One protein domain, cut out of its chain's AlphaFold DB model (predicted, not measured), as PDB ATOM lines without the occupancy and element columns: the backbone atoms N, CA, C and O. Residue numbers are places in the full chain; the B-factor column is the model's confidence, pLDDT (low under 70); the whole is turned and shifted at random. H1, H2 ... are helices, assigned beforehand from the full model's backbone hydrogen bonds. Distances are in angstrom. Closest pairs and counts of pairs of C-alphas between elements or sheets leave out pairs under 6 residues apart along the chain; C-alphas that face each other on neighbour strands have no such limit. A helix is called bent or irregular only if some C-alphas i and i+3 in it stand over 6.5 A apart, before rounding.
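What this domain is: This is residues 231 to 271 of the 280 residues of an uncharacterized protein of Gemmatimonadetes bacterium (UniProt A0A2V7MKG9). One longer helix, H2, makes one side of a small open bracket, and two short helices, H1 and H3, lie near its two ends on the same side of it, so that the three helices frame a C. H1 lies by the first residues of H2 and H3 turns back from its last residues, with H1 and H3 apart from each other. The printed part has 41 residues with three named helices, in the order H1, H2, H3, and no named strand; its class is all helix. The whole is compact, with a radius of gyration of the C-alphas of 10.1 A, and the C-alphas span 26 by 19 by 12 A along their three main axes.

Where its parts are: The printed part begins at Phe 231. H1 holds residues 234 to 241, with C-alpha 234 at (166.532, 177.092, 210.217), and measures 10.8 A from first to last C-alpha. H2 holds residues 247 to 260, is the longest helix with 14 residues and measures 20.2 A; its first C-alpha is at (164.221, 166.756, 204.390). H3 holds residues 262 to 269, measures 11.7 A and ends with C-alpha 269 at (171.182, 182.066, 201.176). H3 is neither bent nor irregular, but only just: C-alphas 263 and 266 are 6.3 A apart.

How they stand to each other: H1 touches H2, which takes part with residues 247 to 251 alone; the closest C-alphas are those of Ala 239 and Thr 247, 5.7 A apart. The lines of H1 and H2 stand at a steep tilt of 60 degrees, and the two run opposite ways. H2 and H3 only just touch, with 3 pairs of C-alphas within 8 A, and they touch only at the corner by their link. H2 touches H3 with residues 257 to 258 alone, and the closest C-alphas of the two helices are those of Val 258 and Leu 264, 5.7 A apart. H2 and H3 run opposite ways at a steep tilt of 41 degrees. H1 and H3 are apart. In H1 and H2 every O i to N i+4 pair is within hydrogen-bond range; in H3 it is 2 of 4.

The domain as a whole: The two C-alphas farthest apart are those of Glu 242 and Asn 260, at 27.5 A, while the first and last printed C-alphas, of Phe 231 and Phe 271, are 10.9 A apart. The printed part has no cut. The link from H1 to H2, with 5 residues between them, is tight, and the link from H2 to H3, with 1 residue between them, is tight too. The mean pLDDT of the printed part is 94.2, and no printed residue is under 70 in this predicted model.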
ATOM      1  N   PHE A 231     160.378 184.731 206.157       94.69
ATOM      2  CA  PHE A 231     160.260 183.278 206.273       94.69
ATOM      3  C   PHE A 231     161.509 182.697 206.941       94.69
ATOM      4  O   PHE A 231     162.618 183.200 206.762       94.69
ATOM      5  N   VAL A 232     161.324 181.624 207.708       91.88
ATOM      6  CA  VAL A 232     162.400 180.963 208.461       91.88
ATOM      7  C   VAL A 232     162.704 179.615 207.817       91.88
ATOM      8  O   VAL A 232     161.773 178.913 207.423       91.88
ATOM      9  N   PHE A 233     163.993 179.278 207.698       96.75
ATOM     10  CA  PHE A 233     164.474 178.021 207.103       96.75
ATOM     11  C   PHE A 233     165.524 177.309 207.976       96.75
ATOM     12  O   PHE A 233     166.324 176.506 207.493       96.75
ATOM     13  N   ALA A 234     165.560 177.633 209.271       97.25
ATOM     14  CA  ALA A 234     166.532 177.092 210.217       97.25
ATOM     15  C   ALA A 234     166.316 175.595 210.479       97.25
ATOM     16  O   ALA A 234     167.285 174.845 210.587       97.25
ATOM     17  N   ALA A 235     165.058 175.154 210.561       97.88
ATOM     18  CA  ALA A 235     164.736 173.749 210.763       97.88
ATOM     19  C   ALA A 235     165.070 172.928 209.517       97.88
ATOM     20  O   ALA A 235     165.615 171.836 209.646       97.88
ATOM     21  N   LEU A 236     164.825 173.464 208.314       98.00
ATOM     22  CA  LEU A 236     165.303 172.833 207.087       98.00
ATOM     23  C   LEU A 236     166.828 172.718 207.058       98.00
ATOM     24  O   LEU A 236     167.338 171.668 206.676       98.00
ATOM     25  N   ARG A 237     167.558 173.760 207.476       97.88
ATOM     26  CA  ARG A 237     169.024 173.705 207.523       97.88
ATOM     27  C   ARG A 237     169.515 172.577 208.424       97.88
ATOM     28  O   ARG A 237     170.322 171.762 207.984       97.88
ATOM     29  N   LEU A 238     168.984 172.496 209.643       97.88
ATOM     30  CA  LEU A 238     169.321 171.420 210.573       97.88
ATOM     31  C   LEU A 238     168.976 170.044 209.984       97.88
ATOM     32  O   LEU A 238     169.797 169.134 210.009       97.88
ATOM     33  N   ALA A 239     167.797 169.916 209.375       97.31
ATOM     34  CA  ALA A 239     167.336 168.672 208.774       97.31
ATOM     35  C   ALA A 239     168.200 168.219 207.579       97.31
ATOM     36  O   ALA A 239     168.340 167.016 207.334       97.31
ATOM     37  N   VAL A 240     168.785 169.158 206.825       97.56
ATOM     38  CA  VAL A 240     169.791 168.870 205.788       97.56
ATOM     39  C   VAL A 240     171.074 168.343 206.422       97.56
ATOM     40  O   VAL A 240     171.536 167.272 206.033       97.56
ATOM     41  N   ASP A 241     171.608 169.040 207.426       97.00
ATOM     42  CA  ASP A 241     172.850 168.650 208.103       97.00
ATOM     43  C   ASP A 241     172.736 167.258 208.752       97.00
ATOM     44  O   ASP A 241     173.624 166.409 208.619       97.00
ATOM     45  N   GLU A 242     171.600 166.978 209.389       95.94
ATOM     46  CA  GLU A 242     171.329 165.720 210.089       95.94
ATOM     47  C   GLU A 242     170.780 164.606 209.179       95.94
ATOM     48  O   GLU A 242     170.609 163.470 209.623       95.94
ATOM     49  N   HIS A 243     170.552 164.890 207.891       94.31
ATOM     50  CA  HIS A 243     169.985 163.943 206.922       94.31
ATOM     51  C   HIS A 243     168.652 163.330 207.397       94.31
ATOM     52  O   HIS A 243     168.409 162.120 207.245       94.31
ATOM     53  N   GLU A 244     167.793 164.174 207.978       94.94
ATOM     54  CA  GLU A 244     166.501 163.771 208.525       94.94
ATOM     55  C   GLU A 244     165.581 163.148 207.463       94.94
ATOM     56  O   GLU A 244     165.638 163.425 206.261       94.94
ATOM     57  N   THR A 245     164.663 162.302 207.931       95.56
ATOM     58  CA  THR A 245     163.751 161.516 207.086       95.56
ATOM     59  C   THR A 245     162.889 162.374 206.145       95.56
ATOM     60  O   THR A 245     162.610 161.955 205.021       95.56
ATOM     61  N   TRP A 246     162.473 163.569 206.580       96.31
ATOM     62  CA  TRP A 246     161.520 164.425 205.859       96.31
ATOM     63  C   TRP A 246     162.165 165.605 205.121       96.31
ATOM     64  O   TRP A 246     161.454 166.408 204.524       96.31
ATOM     65  N   THR A 247     163.497 165.680 205.081       96.75
ATOM     66  CA  THR A 247     164.221 166.756 204.390       96.75
ATOM     67  C   THR A 247     163.906 166.779 202.897       96.75
ATOM     68  O   THR A 247     163.446 167.787 202.372       96.75
ATOM     69  N   ALA A 248     164.073 165.648 202.206       95.69
ATOM     70  CA  ALA A 248     163.895 165.566 200.756       95.69
ATOM     71  C   ALA A 248     162.514 166.045 200.245       95.69
ATOM     72  O   ALA A 248     162.487 166.853 199.311       95.69
ATOM     73  N   PRO A 249     161.365 165.604 200.808       95.25
ATOM     74  CA  PRO A 249     160.066 166.087 200.342       95.25
ATOM     75  C   PRO A 249     159.846 167.582 200.624       95.25
ATOM     76  O   PRO A 249     159.250 168.266 199.789       95.25
ATOM     77  N   VAL A 250     160.366 168.116 201.736       96.88
ATOM     78  CA  VAL A 250     160.276 169.553 202.045       96.88
ATOM     79  C   VAL A 250     161.145 170.377 201.091       96.88
ATOM     80  O   VAL A 250     160.658 171.345 200.500       96.88
ATOM     81  N   THR A 251     162.389 169.956 200.847       96.56
ATOM     82  CA  THR A 251     163.283 170.591 199.867       96.56
ATOM     83  C   THR A 251     162.642 170.622 198.484       96.56
ATOM     84  O   THR A 251     162.656 171.662 197.833       96.56
ATOM     85  N   ALA A 252     161.991 169.538 198.046       94.38
ATOM     86  CA  ALA A 252     161.324 169.494 196.744       94.38
ATOM     87  C   ALA A 252     160.235 170.576 196.584       94.38
ATOM     88  O   ALA A 252     160.102 171.166 195.505       94.38
ATOM     89  N   LEU A 253     159.476 170.873 197.645       94.62
ATOM     90  CA  LEU A 253     158.507 171.970 197.639       94.62
ATOM     91  C   LEU A 253     159.206 173.325 197.542       94.62
ATOM     92  O   LEU A 253     158.807 174.165 196.731       94.62
ATOM     93  N   TYR A 254     160.250 173.547 198.337       95.62
ATOM     94  CA  TYR A 254     160.963 174.820 198.337       95.62
ATOM     95  C   TYR A 254     161.707 175.086 197.029       95.62
ATOM     96  O   TYR A 254     161.615 176.199 196.511       95.62
ATOM     97  N   THR A 255     162.306 174.069 196.409       94.75
ATOM     98  CA  THR A 255     162.848 174.148 195.044       94.75
ATOM     99  C   THR A 255     161.779 174.612 194.055       94.75
ATOM    100  O   THR A 255     162.007 175.486 193.209       94.75
ATOM    101  N   ARG A 256     160.549 174.096 194.185       91.94
ATOM    102  CA  ARG A 256     159.438 174.530 193.334       91.94
ATOM    103  C   ARG A 256     159.021 175.973 193.619       91.94
ATOM    104  O   ARG A 256     158.754 176.729 192.681       91.94
ATOM    105  N   ALA A 257     159.006 176.387 194.881       93.25
ATOM    106  CA  ALA A 257     158.704 177.763 195.247       93.25
ATOM    107  C   ALA A 257     159.761 178.746 194.719       93.25
ATOM    108  O   ALA A 257     159.398 179.769 194.139       93.25
ATOM    109  N   VAL A 258     161.049 178.413 194.838       93.69
ATOM    110  CA  VAL A 258     162.178 179.203 194.324       93.69
ATOM    111  C   VAL A 258     162.085 179.393 192.812       93.69
ATOM    112  O   VAL A 258     162.166 180.524 192.331       93.69
ATOM    113  N   SER A 259     161.818 178.321 192.058       90.38
ATOM    114  CA  SER A 259     161.674 178.415 190.594       90.38
ATOM    115  C   SER A 259     160.505 179.310 190.151       90.38
ATOM    116  O   SER A 259     160.519 179.867 189.052       90.38
ATOM    117  N   ASN A 260     159.496 179.498 191.007       87.12
ATOM    118  CA  ASN A 260     158.365 180.382 190.741       87.12
ATOM    119  C   ASN A 260     158.556 181.810 191.272       87.12
ATOM    120  O   ASN A 260     158.053 182.751 190.652       87.12
ATOM    121  N   ALA A 261     159.257 181.973 192.390       86.31
ATOM    122  CA  ALA A 261     159.436 183.228 193.104       86.31
ATOM    123  C   ALA A 261     160.901 183.394 193.546       86.31
ATOM    124  O   ALA A 261     161.233 183.208 194.715       86.31
ATOM    125  N   GLY A 262     161.770 183.819 192.620       83.06
ATOM    126  CA  GLY A 262     163.220 183.932 192.853       83.06
ATOM    127  C   GLY A 262     163.645 184.856 194.005       83.06
ATOM    128  O   GLY A 262     164.765 184.756 194.489       83.06
ATOM    129  N   GLY A 263     162.746 185.711 194.512       85.69
ATOM    130  CA  GLY A 263     162.991 186.498 195.725       85.69
ATOM    131  C   GLY A 263     163.266 185.650 196.975       85.69
ATOM    132  O   GLY A 263     163.904 186.149 197.896       85.69
ATOM    133  N   LEU A 264     162.840 184.379 196.989       91.94
ATOM    134  CA  LEU A 264     163.145 183.428 198.061       91.94
ATOM    135  C   LEU A 264     164.631 183.066 198.150       91.94
ATOM    136  O   LEU A 264     165.078 182.710 199.233       91.94
ATOM    137  N   CYS A 265     165.410 183.198 197.070       94.12
ATOM    138  CA  CYS A 265     166.811 182.775 197.096       94.12
ATOM    139  C   CYS A 265     167.646 183.511 198.130       94.12
ATOM    140  O   CYS A 265     168.323 182.872 198.917       94.12
ATOM    141  N   LYS A 266     167.480 184.832 198.244       91.25
ATOM    142  CA  LYS A 266     168.181 185.614 199.274       91.25
ATOM    143  C   LYS A 266     167.857 185.151 200.696       91.25
ATOM    144  O   LYS A 266     168.703 185.241 201.581       91.25
ATOM    145  N   ALA A 267     166.628 184.686 200.918       92.88
ATOM    146  CA  ALA A 267     166.229 184.155 202.211       92.88
ATOM    147  C   ALA A 267     166.918 182.809 202.469       92.88
ATOM    148  O   ALA A 267     167.535 182.652 203.512       92.88
ATOM    149  N   PHE A 268     166.916 181.889 201.498       95.62
ATOM    150  CA  PHE A 268     167.637 180.613 201.608       95.62
ATOM    151  C   PHE A 268     169.157 180.771 201.735       95.62
ATOM    152  O   PHE A 268     169.776 180.027 202.489       95.62
ATOM    153  N   ASP A 269     169.753 181.758 201.066       93.50
ATOM    154  CA  ASP A 269     171.182 182.066 201.176       93.50
ATOM    155  C   ASP A 269     171.564 182.469 202.609       93.50
ATOM    156  O   ASP A 269     172.650 182.142 203.069       93.50
ATOM    157  N   THR A 270     170.654 183.111 203.352       93.38
ATOM    158  CA  THR A 270     170.880 183.477 204.766       93.38
ATOM    159  C   THR A 270     171.015 182.247 205.677       93.38
ATOM    160  O   THR A 270     171.582 182.345 206.761       93.38
ATOM    161  N   PHE A 271     170.509 181.092 205.240       94.50
ATOM    162  CA  PHE A 271     170.576 179.816 205.956       94.50
ATOM    163  C   PHE A 271     171.519 178.809 205.277       94.50
ATOM    164  O   PHE A 271     171.452 177.626 205.596       94.50
TER     165      PHE A 271